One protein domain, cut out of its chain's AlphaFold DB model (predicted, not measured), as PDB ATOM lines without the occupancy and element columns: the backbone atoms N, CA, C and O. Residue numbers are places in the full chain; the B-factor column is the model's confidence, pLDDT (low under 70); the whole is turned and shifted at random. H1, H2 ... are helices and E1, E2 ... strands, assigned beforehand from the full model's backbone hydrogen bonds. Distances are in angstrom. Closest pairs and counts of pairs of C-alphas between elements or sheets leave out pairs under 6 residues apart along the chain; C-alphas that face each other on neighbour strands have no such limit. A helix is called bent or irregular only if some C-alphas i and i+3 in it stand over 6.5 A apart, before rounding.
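Overview. This is residues 4 to 135 of the 159 residues of an uncharacterized protein of Anaerolineales bacterium (UniProt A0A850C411). A four-stranded antiparallel sheet curls round the short helix H2, and the long helix H1 runs out from this body as an arm, its residues 4 to 18 sticking out free. The short helix H3 crosses H1 and packs on it through residues 127 to 131. The printed part has 132 residues, with three named helices and four named strands in the order H1 H2 E1 E2 E3 E4 H3; the sheet's order is E1 - E2 - E3 - E4, and the class is mixed, helices and strands. The whole is loose, with a radius of gyration of the C-alphas of 18.7 A and spans of 67 by 28 by 27 A, the arm making much of the length.

Along the chain. H1, residues 4 to 36, begins at C-alpha 4 (149.634, 206.789, 124.180) and is 48.0 A long. H2 is residues 42 to 53, 16.5 A. E1, residues 59 to 67, is 24.3 A long, and E2, residues 77 to 85, is 26.2 A long. E3 is residues 104 to 109, 16.6 A, and E4 is residues 115 to 118, 9.6 A. H3, residues 122 to 133, is 17.8 A long and ends at C-alpha 133 (154.283, 180.013, 135.157); it is neither bent nor irregular, but only just: C-alphas 129 and 132 are 6.1 A apart.

Arrangement. The strongly twisted sheet is a meander, each strand the antiparallel neighbour of the one before. In the hairpin E1 and E2, N 59 and O 85 are 2.8 A apart, within hydrogen-bond range; in the hairpin E2 and E3, N 78 and O 107 are 2.9 A apart; in the hairpin E3 and E4, N 108 and O 116 are 2.9 A apart. There are three layers, helices on both faces of the sheet: H1 and H3 on one face, H2 on the other. The closest C-alphas of H2 and E3 are those of Ala 42 and Phe 107, 5.6 A. H3 is over E3 at a height over the sheet of 10.4 A. H1 is on the sheet with residues 29 to 36; the closest C-alphas of H1 and E4 are those of Arg 34 and Val 116, 5.8 A. H1, with residues 22 to 29 alone, touches H3, about perpendicular at 76 degrees; their closest C-alphas are those of Thr 26 and Met 127, 5.4 A. H2 and H3 are apart. In H1 and H2 every O i to N i+4 pair is within hydrogen-bond range; in H3, 6 of 8 are.

Size, cuts and confidence. The C-alphas of Tyr 4 and Asp 57, the two farthest apart, are 68.0 A apart. Without residues 4 to 18 the body spans 48 by 28 by 25 A. The link E2 to E3, residues 86 to 103, is long. The printed part has no cut, its mean pLDDT is 92.6, and no printed residue is under 70.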
ATOM      1  N   TYR A   4     150.074 208.184 124.096       90.94
ATOM      2  CA  TYR A   4     149.634 206.789 124.180       90.94
ATOM      3  C   TYR A   4     150.808 205.812 124.090       90.94
ATOM      4  O   TYR A   4     150.928 204.937 124.936       90.94
ATOM      5  N   LEU A   5     151.738 206.036 123.156       91.06
ATOM      6  CA  LEU A   5     152.942 205.212 123.023       91.06
ATOM      7  C   LEU A   5     153.801 205.252 124.295       91.06
ATOM      8  O   LEU A   5     154.290 204.219 124.738       91.06
ATOM      9  N   ARG A   6     153.946 206.428 124.923       92.12
ATOM     10  CA  ARG A   6     154.689 206.556 126.185       92.12
ATOM     11  C   ARG A   6     154.026 205.770 127.317       92.12
ATOM     12  O   ARG A   6     154.717 205.038 128.012       92.12
ATOM     13  N   TRP A   7     152.707 205.889 127.480       93.94
ATOM     14  CA  TRP A   7     151.965 205.129 128.492       93.94
ATOM     15  C   TRP A   7     152.044 203.621 128.260       93.94
ATOM     16  O   TRP A   7     152.302 202.885 129.208       93.94
ATOM     17  N   SER A   8     151.892 203.167 127.015       93.38
ATOM     18  CA  SER A   8     152.017 201.750 126.669       93.38
ATOM     19  C   SER A   8     153.396 201.197 127.025       93.38
ATOM     20  O   SER A   8     153.483 200.141 127.643       93.38
ATOM     21  N   LEU A   9     154.471 201.928 126.707       94.88
ATOM     22  CA  LEU A   9     155.833 201.522 127.065       94.88
ATOM     23  C   LEU A   9     156.050 201.493 128.583       94.88
ATOM     24  O   LEU A   9     156.691 200.577 129.087       94.88
ATOM     25  N   THR A  10     155.489 202.453 129.326       94.75
ATOM     26  CA  THR A  10     155.560 202.452 130.793       94.75
ATOM     27  C   THR A  10     154.851 201.238 131.391       94.75
ATOM     28  O   THR A  10     155.431 200.557 132.231       94.75
ATOM     29  N   VAL A  11     153.630 200.930 130.944       95.94
ATOM     30  CA  VAL A  11     152.875 199.763 131.430       95.94
ATOM     31  C   VAL A  11     153.605 198.462 131.098       95.94
ATOM     32  O   VAL A  11     153.756 197.614 131.974       95.94
ATOM     33  N   ALA A  12     154.117 198.327 129.873       95.62
ATOM     34  CA  ALA A  12     154.900 197.162 129.471       95.62
ATOM     35  C   ALA A  12     156.173 197.003 130.323       95.62
ATOM     36  O   ALA A  12     156.479 195.901 130.771       95.62
ATOM     37  N   GLY A  13     156.879 198.104 130.600       96.50
ATOM     38  CA  GLY A  13     158.062 198.099 131.461       96.50
ATOM     39  C   GLY A  13     157.753 197.672 132.897       96.50
ATOM     40  O   GLY A  13     158.482 196.859 133.461       96.50
ATOM     41  N   ILE A  14     156.649 198.158 133.474       96.62
ATOM     42  CA  ILE A  14     156.200 197.749 134.813       96.62
ATOM     43  C   ILE A  14     155.854 196.258 134.828       96.62
ATOM     44  O   ILE A  14     156.308 195.542 135.717       96.62
ATOM     45  N   ALA A  15     155.101 195.775 133.836       95.50
ATOM     46  CA  ALA A  15     154.734 194.365 133.741       95.50
ATOM     47  C   ALA A  15     155.975 193.459 133.641       95.50
ATOM     48  O   ALA A  15     156.082 192.484 134.383       95.50
ATOM     49  N   ALA A  16     156.944 193.818 132.795       95.75
ATOM     50  CA  ALA A  16     158.208 193.091 132.684       95.75
ATOM     51  C   ALA A  16     158.999 193.101 134.004       95.75
ATOM     52  O   ALA A  16     159.524 192.067 134.414       95.75
ATOM     53  N   GLY A  17     159.035 194.244 134.697       96.81
ATOM     54  CA  GLY A  17     159.664 194.364 136.012       96.81
ATOM     55  C   GLY A  17     159.019 193.455 137.060       96.81
ATOM     56  O   GLY A  17     159.729 192.767 137.787       96.81
ATOM     57  N   VAL A  18     157.683 193.392 137.098       94.81
ATOM     58  CA  VAL A  18     156.947 192.490 137.998       94.81
ATOM     59  C   VAL A  18     157.287 191.033 137.700       94.81
ATOM     60  O   VAL A  18     157.639 190.309 138.622       94.81
ATOM     61  N   VAL A  19     157.251 190.608 136.434       95.38
ATOM     62  CA  VAL A  19     157.582 189.222 136.054       95.38
ATOM     63  C   VAL A  19     159.013 188.859 136.464       95.38
ATOM     64  O   VAL A  19     159.224 187.809 137.068       95.38
ATOM     65  N   ALA A  20     159.989 189.733 136.201       95.94
ATOM     66  CA  ALA A  20     161.386 189.485 136.558       95.94
ATOM     67  C   ALA A  20     161.596 189.381 138.080       95.94
ATOM     68  O   ALA A  20     162.292 188.481 138.549       95.94
ATOM     69  N   LEU A  21     160.966 190.266 138.861       95.25
ATOM     70  CA  LEU A  21     161.033 190.220 140.325       95.25
ATOM     71  C   LEU A  21     160.334 188.979 140.891       95.25
ATOM     72  O   LEU A  21     160.874 188.344 141.795       95.25
ATOM     73  N   SER A  22     159.181 188.594 140.337       94.25
ATOM     74  CA  SER A  22     158.481 187.362 140.709       94.25
ATOM     75  C   SER A  22     159.326 186.119 140.436       94.25
ATOM     76  O   SER A  22     159.343 185.204 141.260       94.25
ATOM     77  N   TRP A  23     160.041 186.090 139.305       95.19
ATOM     78  CA  TRP A  23     160.941 184.993 138.948       95.19
ATOM     79  C   TRP A  23     162.115 184.890 139.920       95.19
ATOM     80  O   TRP A  23     162.363 183.813 140.468       95.19
ATOM     81  N   LEU A  24     162.783 186.016 140.196       95.44
ATOM     82  CA  LEU A  24     163.884 186.078 141.161       95.44
ATOM     83  C   LEU A  24     163.434 185.617 142.549       95.44
ATOM     84  O   LEU A  24     164.088 184.774 143.159       95.44
ATOM     85  N   TYR A  25     162.302 186.141 143.025       93.25
ATOM     86  CA  TYR A  25     161.757 185.801 144.333       93.25
ATOM     87  C   TYR A  25     161.407 184.315 144.443       93.25
ATOM     88  O   TYR A  25     161.856 183.652 145.371       93.25
ATOM     89  N   THR A  26     160.639 183.785 143.484       94.00
ATOM     90  CA  THR A  26     160.194 182.381 143.487       94.00
ATOM     91  C   THR A  26     161.382 181.427 143.438       94.00
ATOM     92  O   THR A  26     161.451 180.490 144.228       94.00
ATOM     93  N   THR A  27     162.356 181.699 142.566       94.44
ATOM     94  CA  THR A  27     163.566 180.875 142.443       94.44
ATOM     95  C   THR A  27     164.380 180.886 143.736       94.44
ATOM     96  O   THR A  27     164.793 179.832 144.216       94.44
ATOM     97  N   TRP A  28     164.581 182.066 144.331       94.19
ATOM     98  CA  TRP A  28     165.301 182.197 145.596       94.19
ATOM     99  C   TRP A  28     164.574 181.494 146.748       94.19
ATOM    100  O   TRP A  28     165.210 180.764 147.502       94.19
ATOM    101  N   ALA A  29     163.256 181.664 146.862       93.56
ATOM    102  CA  ALA A  29     162.460 181.057 147.922       93.56
ATOM    103  C   ALA A  29     162.476 179.521 147.848       93.56
ATOM    104  O   ALA A  29     162.612 178.862 148.876       93.56
ATOM    105  N   ILE A  30     162.411 178.944 146.641       93.38
ATOM    106  CA  ILE A  30     162.555 177.494 146.448       93.38
ATOM    107  C   ILE A  30     163.967 177.042 146.816       93.38
ATOM    108  O   ILE A  30     164.114 176.055 147.529       93.38
ATOM    109  N   ALA A  31     165.006 177.754 146.374       94.81
ATOM    110  CA  ALA A  31     166.386 177.407 146.713       94.81
ATOM    111  C   ALA A  31     166.640 177.454 148.231       94.81
ATOM    112  O   ALA A  31     167.260 176.546 148.785       94.81
ATOM    113  N   ASP A  32     166.115 178.471 148.916       94.62
ATOM    114  CA  ASP A  32     166.158 178.584 150.374       94.62
ATOM    115  C   ASP A  32     165.389 177.436 151.051       94.62
ATOM    116  O   ASP A  32     165.926 176.793 151.954       94.62
ATOM    117  N   ALA A  33     164.185 177.102 150.575       94.69
ATOM    118  CA  ALA A  33     163.408 175.976 151.093       94.69
ATOM    119  C   ALA A  33     164.145 174.634 150.922       94.69
ATOM    120  O   ALA A  33     164.255 173.878 151.885       94.69
ATOM    121  N   ARG A  34     164.738 174.382 149.746       95.31
ATOM    122  CA  ARG A  34     165.577 173.199 149.474       95.31
ATOM    123  C   ARG A  34     166.768 173.127 150.428       95.31
ATOM    124  O   ARG A  34     167.048 172.072 150.986       95.31
ATOM    125  N   SER A  35     167.428 174.258 150.688       95.81
ATOM    126  CA  SER A  35     168.563 174.315 151.624       95.81
ATOM    127  C   SER A  35     168.183 173.966 153.070       95.81
ATOM    128  O   SER A  35     169.034 173.531 153.845       95.81
ATOM    129  N   LYS A  36     166.904 174.131 153.434       94.50
ATOM    130  CA  LYS A  36     166.352 173.777 154.751       94.50
ATOM    131  C   LYS A  36     165.891 172.324 154.836       94.50
ATOM    132  O   LYS A  36     165.672 171.845 155.947       94.50
ATOM    133  N   GLY A  37     165.738 171.644 153.701       95.81
ATOM    134  CA  GLY A  37     165.383 170.234 153.624       95.81
ATOM    135  C   GLY A  37     164.668 169.881 152.322       95.81
ATOM    136  O   GLY A  37     163.742 170.573 151.898       95.81
ATOM    137  N   GLU A  38     165.079 168.762 151.732       97.25
ATOM    138  CA  GLU A  38     164.405 168.106 150.616       97.25
ATOM    139  C   GLU A  38     163.915 166.737 151.065       97.25
ATOM    140  O   GLU A  38     164.638 165.981 151.720       97.25
ATOM    141  N   TYR A  39     162.684 166.413 150.693       97.25
ATOM    142  CA  TYR A  39     162.010 165.211 151.149       97.25
ATOM    143  C   TYR A  39     161.497 164.400 149.966       97.25
ATOM    144  O   TYR A  39     161.093 164.937 148.934       97.25
ATOM    145  N   VAL A  40     161.497 163.080 150.134       96.38
ATOM    146  CA  VAL A  40     160.981 162.140 149.128       96.38
ATOM    147  C   VAL A  40     159.456 162.207 148.991       96.38
ATOM    148  O   VAL A  40     158.919 161.878 147.938       96.38
ATOM    149  N   SER A  41     158.762 162.657 150.037       96.56
ATOM    150  CA  SER A  41     157.320 162.903 150.059       96.56
ATOM    151  C   SER A  41     156.989 164.032 151.044       96.56
ATOM    152  O   SER A  41     157.823 164.397 151.880       96.56
ATOM    153  N   ALA A  42     155.781 164.588 150.961       96.31
ATOM    154  CA  ALA A  42     155.329 165.630 151.883       96.31
ATOM    155  C   ALA A  42     155.199 165.104 153.327       96.31
ATOM    156  O   ALA A  42     155.548 165.795 154.280       96.31
ATOM    157  N   GLU A  43     154.768 163.854 153.497       96.56
ATOM    158  CA  GLU A  43     154.668 163.163 154.786       96.56
ATOM    159  C   GLU A  43     156.042 162.935 155.401       96.56
ATOM    160  O   GLU A  43     156.227 163.209 156.581       96.56
ATOM    161  N   ALA A  44     157.023 162.493 154.605       97.25
ATOM    162  CA  ALA A  44     158.400 162.361 155.072       97.25
ATOM    163  C   ALA A  44     158.946 163.712 155.559       97.25
ATOM    164  O   ALA A  44     159.625 163.776 156.583       97.25
ATOM    165  N   GLY A  45     158.591 164.795 154.862       97.12
ATOM    166  CA  GLY A  45     158.875 166.151 155.310       97.12
ATOM    167  C   GLY A  45     158.198 166.496 156.629       97.12
ATOM    168  O   GLY A  45     158.852 167.015 157.528       97.12
ATOM    169  N   MET A  46     156.915 166.171 156.782       97.25
ATOM    170  CA  MET A  46     156.184 166.431 158.021       97.25
ATOM    171  C   MET A  46     156.783 165.671 159.206       97.25
ATOM    172  O   MET A  46     157.027 166.276 160.247       97.25
ATOM    173  N   LEU A  47     157.093 164.385 159.036       97.00
ATOM    174  CA  LEU A  47     157.744 163.566 160.062       97.00
ATOM    175  C   LEU A  47     159.101 164.153 160.472       97.00
ATOM    176  O   LEU A  47     159.357 164.312 161.662       97.00
ATOM    177  N   ALA A  48     159.920 164.589 159.508       97.19
ATOM    178  CA  ALA A  48     161.198 165.239 159.800       97.19
ATOM    179  C   ALA A  48     161.038 166.566 160.571       97.19
ATOM    180  O   ALA A  48     161.875 166.910 161.407       97.19
ATOM    181  N   LEU A  49     159.964 167.326 160.320       96.00
ATOM    182  CA  LEU A  49     159.647 168.508 161.126       96.00
ATOM    183  C   LEU A  49     159.217 168.121 162.544       96.00
ATOM    184  O   LEU A  49     159.570 168.836 163.482       96.00
ATOM    185  N   MET A  50     158.490 167.014 162.724       96.12
ATOM    186  CA  MET A  50     158.100 166.554 164.058       96.12
ATOM    187  C   MET A  50     159.323 166.130 164.874       96.12
ATOM    188  O   MET A  50     159.492 166.615 165.989       96.12
ATOM    189  N   ASP A  51     160.246 165.373 164.273       96.12
ATOM    190  CA  ASP A  51     161.534 165.010 164.887       96.12
ATOM    191  C   ASP A  51     162.373 166.235 165.288       96.12
ATOM    192  O   ASP A  51     163.159 166.189 166.234       96.12
ATOM    193  N   LYS A  52     162.226 167.349 164.559       95.38
ATOM    194  CA  LYS A  52     162.951 168.595 164.823       95.38
ATOM    195  C   LYS A  52     162.327 169.429 165.943       95.38
ATOM    196  O   LYS A  52     163.061 170.059 166.704       95.38
ATOM    197  N   TYR A  53     160.998 169.513 165.990       95.31
ATOM    198  CA  TYR A  53     160.281 170.441 166.873       95.31
ATOM    199  C   TYR A  53     159.684 169.785 168.118       95.31
ATOM    200  O   TYR A  53     159.215 170.504 169.001       95.31
ATOM    201  N   TYR A  54     159.748 168.459 168.234       95.50
ATOM    202  CA  TYR A  54     159.295 167.721 169.406       95.50
ATOM    203  C   TYR A  54     160.409 166.823 169.965       95.50
ATOM    204  O   TYR A  54     161.279 166.359 169.229       95.50
ATOM    205  N   PRO A  55     160.420 166.585 171.286       93.38
ATOM    206  CA  PRO A  55     161.372 165.690 171.930       93.38
ATOM    207  C   PRO A  55     161.189 164.224 171.482       93.38
ATOM    208  O   PRO A  55     160.124 163.860 170.987       93.38
ATOM    209  N   PRO A  56     162.196 163.344 171.660       93.31
ATOM    210  CA  PRO A  56     162.157 161.964 171.149       93.31
ATOM    211  C   PRO A  56     161.062 161.052 171.729       93.31
ATOM    212  O   PRO A  56     160.876 159.943 171.240       93.31
ATOM    213  N   ASP A  57     160.362 161.471 172.785       93.38
ATOM    214  CA  ASP A  57     159.210 160.766 173.358       93.38
ATOM    215  C   ASP A  57     157.896 161.044 172.611       93.38
ATOM    216  O   ASP A  57     156.848 160.514 172.998       93.38
ATOM    217  N   HIS A  58     157.933 161.861 171.555       94.44
ATOM    218  CA  HIS A  58     156.752 162.173 170.770       94.44
ATOM    219  C   HIS A  58     156.194 160.947 170.033       94.44
ATOM    220  O   HIS A  58     156.904 160.029 169.621       94.44
ATOM    221  N   LYS A  59     154.878 160.954 169.839       94.31
ATOM    222  CA  LYS A  59     154.153 160.064 168.932       94.31
ATOM    223  C   LYS A  59     153.510 160.913 167.860       94.31
ATOM    224  O   LYS A  59     152.918 161.935 168.192       94.31
ATOM    225  N   VAL A  60     153.618 160.479 166.611       93.62
ATOM    226  CA  VAL A  60     153.096 161.203 165.454       93.62
ATOM    227  C   VAL A  60     152.239 160.287 164.586       93.62
ATOM    228  O   VAL A  60     152.614 159.145 164.320       93.62
ATOM    229  N   GLU A  61     151.108 160.806 164.120       92.62
ATOM    230  CA  GLU A  61     150.290 160.213 163.061       92.62
ATOM    231  C   GLU A  61     149.933 161.286 162.033       92.62
ATOM    232  O   GLU A  61     149.600 162.415 162.381       92.62
ATOM    233  N   ILE A  62     150.037 160.956 160.747       92.88
ATOM    234  CA  ILE A  62     149.618 161.865 159.679       92.88
ATOM    235  C   ILE A  62     148.101 161.744 159.544       92.88
ATOM    236  O   ILE A  62     147.596 160.704 159.133       92.88
ATOM    237  N   LEU A  63     147.378 162.806 159.894       90.25
ATOM    238  CA  LEU A  63     145.919 162.864 159.771       90.25
ATOM    239  C   LEU A  63     145.482 163.167 158.338       90.25
ATOM    240  O   LEU A  63     144.421 162.732 157.892       90.25
ATOM    241  N   TYR A  64     146.279 163.966 157.634       91.38
ATOM    242  CA  TYR A  64     145.996 164.395 156.275       91.38
ATOM    243  C   TYR A  64     147.287 164.659 155.522       91.38
ATOM    244  O   TYR A  64     148.183 165.313 156.053       91.38
ATOM    245  N   ALA A  65     147.345 164.229 154.268       93.31
ATOM    246  CA  ALA A  65     148.379 164.634 153.332       93.31
ATOM    247  C   ALA A  65     147.797 164.613 151.921       93.31
ATOM    248  O   ALA A  65     147.427 163.559 151.399       93.31
ATOM    249  N   GLY A  66     147.670 165.789 151.312       93.19
ATOM    250  CA  GLY A  66     147.119 165.892 149.969       93.19
ATOM    251  C   GLY A  66     147.076 167.315 149.425       93.19
ATOM    252  O   GLY A  66     147.501 168.255 150.106       93.19
ATOM    253  N   PRO A  67     146.561 167.484 148.193       92.69
ATOM    254  CA  PRO A  67     146.474 168.782 147.542       92.69
ATOM    255  C   PRO A  67     145.697 169.801 148.364       92.69
ATOM    256  O   PRO A  67     144.561 169.564 148.766       92.69
ATOM    257  N   ASN A  68     146.268 170.993 148.515       90.06
ATOM    258  CA  ASN A  68     145.568 172.110 149.142       90.06
ATOM    259  C   ASN A  68     144.365 172.586 148.304       90.06
ATOM    260  O   ASN A  68     143.360 173.065 148.827       90.06
ATOM    261  N   SER A  69     144.463 172.485 146.976       84.81
ATOM    262  CA  SER A  69     143.359 172.810 146.076       84.81
ATOM    263  C   SER A  69     142.311 171.699 146.106       84.81
ATOM    264  O   SER A  69     142.602 170.572 145.702       84.81
ATOM    265  N   ARG A  70     141.075 172.018 146.508       76.94
ATOM    266  CA  ARG A  70     139.968 171.044 146.588       76.94
ATOM    267  C   ARG A  70     139.645 170.363 145.251       76.94
ATOM    268  O   ARG A  70     139.142 169.247 145.243       76.94
ATOM    269  N   ASP A  71     139.903 171.040 144.139       81.88
ATOM    270  CA  ASP A  71     139.707 170.535 142.776       81.88
ATOM    271  C   ASP A  71     140.951 169.838 142.194       81.88
ATOM    272  O   ASP A  71     140.926 169.398 141.048       81.88
ATOM    273  N   GLY A  72     142.040 169.745 142.962       81.81
ATOM    274  CA  GLY A  72     143.305 169.165 142.513       81.81
ATOM    275  C   GLY A  72     144.064 170.001 141.474       81.81
ATOM    276  O   GLY A  72     145.034 169.497 140.914       81.81
ATOM    277  N   SER A  73     143.664 171.255 141.218       87.25
ATOM    278  CA  SER A  73     144.285 172.135 140.210       87.25
ATOM    279  C   SER A  73     145.763 172.439 140.461       87.25
ATOM    280  O   SER A  73     146.487 172.754 139.521       87.25
ATOM    281  N   LYS A  74     146.231 172.325 141.710       91.25
ATOM    282  CA  LYS A  74     147.637 172.508 142.089       91.25
ATOM    283  C   LYS A  74     148.183 171.243 142.760       91.25
ATOM    284  O   LYS A  74     148.386 171.237 143.976       91.25
ATOM    285  N   PRO A  75     148.437 170.167 141.995       93.94
ATOM    286  CA  PRO A  75     148.821 168.867 142.553       93.94
ATOM    287  C   PRO A  75     150.200 168.892 143.233       93.94
ATOM    288  O   PRO A  75     150.506 168.012 144.032       93.94
ATOM    289  N   TYR A  76     151.029 169.895 142.934       94.50
ATOM    290  CA  TYR A  76     152.352 170.128 143.521       94.50
ATOM    291  C   TYR A  76     152.310 170.931 144.830       94.50
ATOM    292  O   TYR A  76     153.362 171.206 145.400       94.50
ATOM    293  N   VAL A  77     151.129 171.345 145.302       94.69
ATOM    294  CA  VAL A  77     150.949 172.094 146.554       94.69
ATOM    295  C   VAL A  77     150.161 171.233 147.520       94.69
ATOM    296  O   VAL A  77     148.940 171.117 147.397       94.69
ATOM    297  N   TRP A  78     150.844 170.643 148.489       94.81
ATOM    298  CA  TRP A  78     150.206 169.814 149.499       94.81
ATOM    299  C   TRP A  78     150.118 170.535 150.831       94.81
ATOM    300  O   TRP A  78     151.027 171.269 151.214       94.81
ATOM    301  N   TYR A  79     149.016 170.304 151.530       93.56
ATOM    302  CA  TYR A  79     148.882 170.625 152.940       93.56
ATOM    303  C   TYR A  79     148.916 169.315 153.717       93.56
ATOM    304  O   TYR A  79     148.221 168.362 153.362       93.56
ATOM    305  N   VAL A  80     149.757 169.249 154.743       94.88
ATOM    306  CA  VAL A  80     149.923 168.052 155.568       94.88
ATOM    307  C   VAL A  80     149.598 168.415 157.002       94.88
ATOM    308  O   VAL A  80     150.097 169.417 157.506       94.88
ATOM    309  N   ILE A  81     148.766 167.601 157.645       93.56
ATOM    310  CA  ILE A  81     148.391 167.726 159.051       93.56
ATOM    311  C   ILE A  81     148.878 166.474 159.763       93.56
ATOM    312  O   ILE A  81     148.541 165.358 159.359       93.56
ATOM    313  N   ALA A  82     149.635 166.666 160.833       93.62
ATOM    314  CA  ALA A  82     149.965 165.604 161.764       93.62
ATOM    315  C   ALA A  82     149.208 165.814 163.071       93.62
ATOM    316  O   ALA A  82     148.880 166.938 163.433       93.62
ATOM    317  N   GLU A  83     148.969 164.725 163.776       92.88
ATOM    318  CA  GLU A  83     148.646 164.703 165.190       92.88
ATOM    319  C   GLU A  83     149.899 164.287 165.947       92.88
ATOM    320  O   GLU A  83     150.552 163.302 165.595       92.88
ATOM    321  N   VAL A  84     150.242 165.050 166.978       93.56
ATOM    322  CA  VAL A  84     151.431 164.840 167.793       93.56
ATOM    323  C   VAL A  84     151.037 164.774 169.251       93.56
ATOM    324  O   VAL A  84     150.369 165.667 169.768       93.56
ATOM    325  N   ARG A  85     151.530 163.749 169.941       93.81
ATOM    326  CA  ARG A  85     151.488 163.669 171.397       93.81
ATOM    327  C   ARG A  85     152.902 163.655 171.956       93.81
ATOM    328  O   ARG A  85     153.660 162.749 171.626       93.81
ATOM    329  N   ALA A  86     153.243 164.610 172.810       94.00
ATOM    330  CA  ALA A  86     154.577 164.753 173.393       94.00
ATOM    331  C   ALA A  86     154.515 165.340 174.812       94.00
ATOM    332  O   ALA A  86     153.496 165.897 175.224       94.00
ATOM    333  N   SER A  87     155.610 165.231 175.569       92.12
ATOM    334  CA  SER A  87     155.722 165.867 176.890       92.12
ATOM    335  C   SER A  87     155.811 167.397 176.823       92.12
ATOM    336  O   SER A  87     155.286 168.078 177.704       92.12
ATOM    337  N   ALA A  88     156.461 167.935 175.792       92.81
ATOM    338  CA  ALA A  88     156.634 169.363 175.534       92.81
ATOM    339  C   ALA A  88     156.982 169.595 174.054       92.81
ATOM    340  O   ALA A  88     157.272 168.642 173.333       92.81
ATOM    341  N   ARG A  89     157.030 170.855 173.610       92.88
ATOM    342  CA  ARG A  89     157.708 171.235 172.360       92.88
ATOM    343  C   ARG A  89     159.193 171.466 172.613       92.88
ATOM    344  O   ARG A  89     159.587 171.883 173.702       92.88
ATOM    345  N   ALA A  90     160.025 171.240 171.602       92.00
ATOM    346  CA  ALA A  90     161.474 171.411 171.705       92.00
ATOM    347  C   ALA A  90     161.893 172.870 171.971       92.00
ATOM    348  O   ALA A  90     162.953 173.113 172.546       92.00
ATOM    349  N   ASP A  91     161.066 173.842 171.578       91.81
ATOM    350  CA  ASP A  91     161.289 175.271 171.823       91.81
ATOM    351  C   ASP A  91     160.779 175.752 173.196       91.81
ATOM    352  O   ASP A  91     160.935 176.925 173.536       91.81
ATOM    353  N   GLY A  92     160.181 174.858 173.991       90.56
ATOM    354  CA  GLY A  92     159.605 175.167 175.298       90.56
ATOM    355  C   GLY A  92     158.259 175.893 175.248       90.56
ATOM    356  O   GLY A  92     157.756 176.277 176.305       90.56
ATOM    357  N   SER A  93     157.665 176.092 174.066       89.56
ATOM    358  CA  SER A  93     156.309 176.634 173.961       89.56
ATOM    359  C   SER A  93     155.264 175.638 174.475       89.56
ATOM    360  O   SER A  93     155.498 174.427 174.546       89.56
ATOM    361  N   GLU A  94     154.113 176.166 174.893       88.88
ATOM    362  CA  GLU A  94     153.042 175.351 175.463       88.88
ATOM    363  C   GLU A  94     152.497 174.353 174.429       88.88
ATOM    364  O   GLU A  94     152.209 174.708 173.284       88.88
ATOM    365  N   MET A  95     152.340 173.102 174.864       88.94
ATOM    366  CA  MET A  95     151.575 172.083 174.142       88.94
ATOM    367  C   MET A  95     150.077 172.352 174.309       88.94
ATOM    368  O   MET A  95     149.647 172.911 175.325       88.94
ATOM    369  N   GLY A  96     149.257 171.875 173.374       86.25
ATOM    370  CA  GLY A  96     147.822 171.771 173.604       86.25
ATOM    371  C   GLY A  96     147.464 170.852 174.784       86.25
ATOM    372  O   GLY A  96     148.312 170.235 175.445       86.25
ATOM    373  N   ARG A  97     146.162 170.774 175.086       84.12
ATOM    374  CA  ARG A  97     145.644 169.985 176.219       84.12
ATOM    375  C   ARG A  97     146.156 168.548 176.164       84.12
ATOM    376  O   ARG A  97     146.245 167.972 175.093       84.12
ATOM    377  N   ASN A  98     146.480 167.976 177.323       84.62
ATOM    378  CA  ASN A  98     146.964 166.597 177.451       84.62
ATOM    379  C   ASN A  98     148.250 166.275 176.657       84.62
ATOM    380  O   ASN A  98     148.537 165.102 176.400       84.62
ATOM    381  N   GLY A  99     149.051 167.299 176.331       88.38
ATOM    382  CA  GLY A  99     150.304 167.136 175.593       88.38
ATOM    383  C   GLY A  99     150.063 166.804 174.125       88.38
ATOM    384  O   GLY A  99     150.787 165.987 173.564       88.38
ATOM    385  N   CYS A 100     149.020 167.385 173.535       90.56
ATOM    386  CA  CYS A 100     148.535 167.058 172.202       90.56
ATOM    387  C   CYS A 100     148.496 168.290 171.297       90.56
ATOM    388  O   CYS A 100     147.988 169.332 171.705       90.56
ATOM    389  N   ASP A 101     148.988 168.151 170.070       91.88
ATOM    390  CA  ASP A 101     149.041 169.197 169.050       91.88
ATOM    391  C   ASP A 101     148.676 168.639 167.672       91.88
ATOM    392  O   ASP A 101     149.022 167.509 167.349       91.88
ATOM    393  N   ASN A 102     148.048 169.467 166.831       91.69
ATOM    394  CA  ASN A 102     147.718 169.114 165.445       91.69
ATOM    395  C   ASN A 102     148.389 170.079 164.452       91.69
ATOM    396  O   ASN A 102     147.695 170.900 163.840       91.69
ATOM    397  N   PRO A 103     149.731 170.079 164.338       92.44
ATOM    398  CA  PRO A 103     150.417 170.982 163.428       92.44
ATOM    399  C   PRO A 103     150.050 170.670 161.973       92.44
ATOM    400  O   PRO A 103     150.019 169.512 161.553       92.44
ATOM    401  N   GLY A 104     149.813 171.726 161.199       93.44
ATOM    402  CA  GLY A 104     149.650 171.664 159.754       93.44
ATOM    403  C   GLY A 104     150.650 172.580 159.060       93.44
ATOM    404  O   GLY A 104     151.069 173.586 159.632       93.44
ATOM    405  N   THR A 105     151.098 172.195 157.867       95.06
ATOM    406  CA  THR A 105     151.981 173.040 157.056       95.06
ATOM    407  C   THR A 105     151.942 172.660 155.577       95.06
ATOM    408  O   THR A 105     151.431 171.604 155.190       95.06
ATOM    409  N   PHE A 106     152.504 173.529 154.739       95.19
ATOM    410  CA  PHE A 106     152.588 173.331 153.302       95.19
ATOM    411  C   PHE A 106     153.892 172.658 152.880       95.19
ATOM    412  O   PHE A 106     154.988 172.978 153.353       95.19
ATOM    413  N   PHE A 107     153.761 171.790 151.883       96.06
ATOM    414  CA  PHE A 107     154.866 171.210 151.142       96.06
ATOM    415  C   PHE A 107     154.664 171.440 149.653       96.06
ATOM    416  O   PHE A 107     153.562 171.269 149.131       96.06
ATOM    417  N   LEU A 108     155.737 171.822 148.967       96.19
ATOM    418  CA  LEU A 108     155.724 172.040 147.525       96.19
ATOM    419  C   LEU A 108     156.591 171.008 146.836       96.19
ATOM    420  O   LEU A 108     157.747 170.830 147.221       96.19
ATOM    421  N   GLN A 109     156.060 170.377 145.795       96.81
ATOM    422  CA  GLN A 109     156.879 169.566 144.916       96.81
ATOM    423  C   GLN A 109     157.578 170.462 143.897       96.81
ATOM    424  O   GLN A 109     156.951 171.197 143.131       96.81
ATOM    425  N   THR A 110     158.898 170.391 143.909       96.25
ATOM    426  CA  THR A 110     159.781 171.020 142.923       96.25
ATOM    427  C   THR A 110     159.791 170.221 141.623       96.25
ATOM    428  O   THR A 110     159.447 169.035 141.611       96.25
ATOM    429  N   LYS A 111     160.205 170.849 140.521       96.06
ATOM    430  CA  LYS A 111     160.334 170.201 139.208       96.06
ATOM    431  C   LYS A 111     161.225 168.956 139.227       96.06
ATOM    432  O   LYS A 111     161.010 168.025 138.458       96.06
ATOM    433  N   GLU A 112     162.204 168.911 140.121       94.50
ATOM    434  CA  GLU A 112     163.094 167.769 140.320       94.50
ATOM    435  C   GLU A 112     162.427 166.588 141.047       94.50
ATOM    436  O   GLU A 112     163.046 165.541 141.220       94.50
ATOM    437  N   GLY A 113     161.171 166.737 141.477       93.88
ATOM    438  CA  GLY A 113     160.382 165.702 142.142       93.88
ATOM    439  C   GLY A 113     160.509 165.696 143.667       93.88
ATOM    440  O   GLY A 113     159.702 165.045 144.332       93.88
ATOM    441  N   SER A 114     161.459 166.448 144.236       96.44
ATOM    442  CA  SER A 114     161.609 166.613 145.686       96.44
ATOM    443  C   SER A 114     160.544 167.531 146.279       96.44
ATOM    444  O   SER A 114     160.153 168.529 145.665       96.44
ATOM    445  N   TRP A 115     160.124 167.220 147.503       97.56
ATOM    446  CA  TRP A 115     159.220 168.039 148.301       97.56
ATOM    447  C   TRP A 115     160.003 168.943 149.244       97.56
ATOM    448  O   TRP A 115     160.956 168.502 149.881       97.56
ATOM    449  N   VAL A 116     159.582 170.198 149.367       97.06
ATOM    450  CA  VAL A 116     160.181 171.169 150.288       97.06
ATOM    451  C   VAL A 116     159.128 171.756 151.209       97.06
ATOM    452  O   VAL A 116     158.010 172.044 150.782       97.06
ATOM    453  N   HIS A 117     159.489 171.941 152.477       96.19
ATOM    454  CA  HIS A 117     158.633 172.618 153.445       96.19
ATOM    455  C   HIS A 117     158.622 174.121 153.175       96.19
ATOM    456  O   HIS A 117     159.681 174.742 153.045       96.19
ATOM    457  N   VAL A 118     157.432 174.716 153.173       93.00
ATOM    458  CA  VAL A 118     157.265 176.165 153.077       93.00
ATOM    459  C   VAL A 118     156.322 176.640 154.182       93.00
ATOM    460  O   VAL A 118     155.241 176.078 154.346       93.00
ATOM    461  N   PRO A 119     156.711 177.662 154.964       85.50
ATOM    462  CA  PRO A 119     155.867 178.158 156.040       85.50
ATOM    463  C   PRO A 119     154.567 178.745 155.485       85.50
ATOM    464  O   PRO A 119     154.514 179.236 154.354       85.50
ATOM    465  N   GLU A 120     153.509 178.729 156.289       83.62
ATOM    466  CA  GLU A 120     152.260 179.386 155.920       83.62
ATOM    467  C   GLU A 120     152.437 180.903 155.784       83.62
ATOM    468  O   GLU A 120     153.115 181.554 156.582       83.62
ATOM    469  N   GLY A 121     151.799 181.490 154.771       80.56
ATOM    470  CA  GLY A 121     151.777 182.936 154.598       80.56
ATOM    471  C   GLY A 121     151.344 183.383 153.207       80.56
ATOM    472  O   GLY A 121     151.238 182.592 152.269       80.56
ATOM    473  N   PHE A 122     151.137 184.695 153.060       71.06
ATOM    474  CA  PHE A 122     150.781 185.333 151.783       71.06
ATOM    475  C   PHE A 122     151.754 184.959 150.652       71.06
ATOM    476  O   PHE A 122     151.357 184.723 149.511       71.06
ATOM    477  N   PHE A 123     153.036 184.852 150.995       75.69
ATOM    478  CA  PHE A 123     154.090 184.519 150.052       75.69
ATOM    479  C   PHE A 123     153.993 183.097 149.489       75.69
ATOM    480  O   PHE A 123     154.421 182.877 148.359       75.69
ATOM    481  N   THR A 124     153.364 182.159 150.198       82.50
ATOM    482  CA  THR A 124     153.172 180.779 149.726       82.50
ATOM    483  C   THR A 124     152.164 180.731 148.579       82.50
ATOM    484  O   THR A 124     152.422 180.123 147.541       82.50
ATOM    485  N   LEU A 125     151.051 181.465 148.682       79.75
ATOM    486  CA  LEU A 125     150.085 181.598 147.580       79.75
ATOM    487  C   LEU A 125     150.684 182.327 146.368       79.75
ATOM    488  O   LEU A 125     150.448 181.938 145.219       79.75
ATOM    489  N   PHE A 126     151.480 183.369 146.622       85.69
ATOM    490  CA  PHE A 126     152.178 184.102 145.570       85.69
ATOM    491  C   PHE A 126     153.166 183.196 144.823       85.69
ATOM    492  O   PHE A 126     153.079 183.055 143.605       85.69
ATOM    493  N   MET A 127     154.061 182.534 145.556       87.75
ATOM    494  CA  MET A 127     155.090 181.656 145.004       87.75
ATOM    495  C   MET A 127     154.479 180.486 144.226       87.75
ATOM    496  O   MET A 127     154.871 180.244 143.089       87.75
ATOM    497  N   THR A 128     153.468 179.808 144.779       86.50
ATOM    498  CA  THR A 128     152.830 178.662 144.102       86.50
ATOM    499  C   THR A 128     152.174 179.038 142.778       86.50
ATOM    500  O   THR A 128     152.082 178.204 141.890       86.50
ATOM    501  N   SER A 129     151.712 180.278 142.610       87.81
ATOM    502  CA  SER A 129     151.140 180.738 141.336       87.81
ATOM    503  C   SER A 129     152.210 180.988 140.269       87.81
ATOM    504  O   SER A 129     151.970 180.761 139.088       87.81
ATOM    505  N   TRP A 130     153.402 181.420 140.679       93.19
ATOM    506  CA  TRP A 130     154.527 181.664 139.775       93.19
ATOM    507  C   TRP A 130     155.354 180.414 139.472       93.19
ATOM    508  O   TRP A 130     155.963 180.346 138.409       93.19
ATOM    509  N   MET A 131     155.353 179.414 140.356       94.12
ATOM    510  CA  MET A 131     156.043 178.142 140.120       94.12
ATOM    511  C   MET A 131     155.598 177.465 138.828       94.12
ATOM    512  O   MET A 131     156.433 177.001 138.060       94.12
ATOM    513  N   GLU A 132     154.295 177.445 138.569       90.69
ATOM    514  CA  GLU A 132     153.738 176.894 137.335       90.69
ATOM    515  C   GLU A 132     154.099 177.756 136.121       90.69
ATOM    516  O   GLU A 132     154.592 177.244 135.120       90.69
ATOM    517  N   ALA A 133     153.951 179.080 136.234       93.31
ATOM    518  CA  ALA A 133     154.283 180.013 135.157       93.31
ATOM    519  C   ALA A 133     155.768 179.973 134.747       93.31
ATOM    520  O   ALA A 133     156.100 180.290 133.606       93.31
ATOM    521  N   PHE A 134     156.656 179.605 135.672       95.25
ATOM    522  CA  PHE A 134     158.100 179.524 135.454       95.25
ATOM    523  C   PHE A 134     158.632 178.101 135.299       95.25
ATOM    524  O   PHE A 134     159.850 177.943 135.238       95.25
ATOM    525  N   ASP A 135     157.757 177.091 135.216       94.81
ATOM    526  CA  ASP A 135     158.162 175.692 135.037       94.81
ATOM    527  C   ASP A 135     159.139 175.228 136.146       94.81
ATOM    528  O   ASP A 135     160.199 174.651 135.902       94.81
TER     529      ASP A 135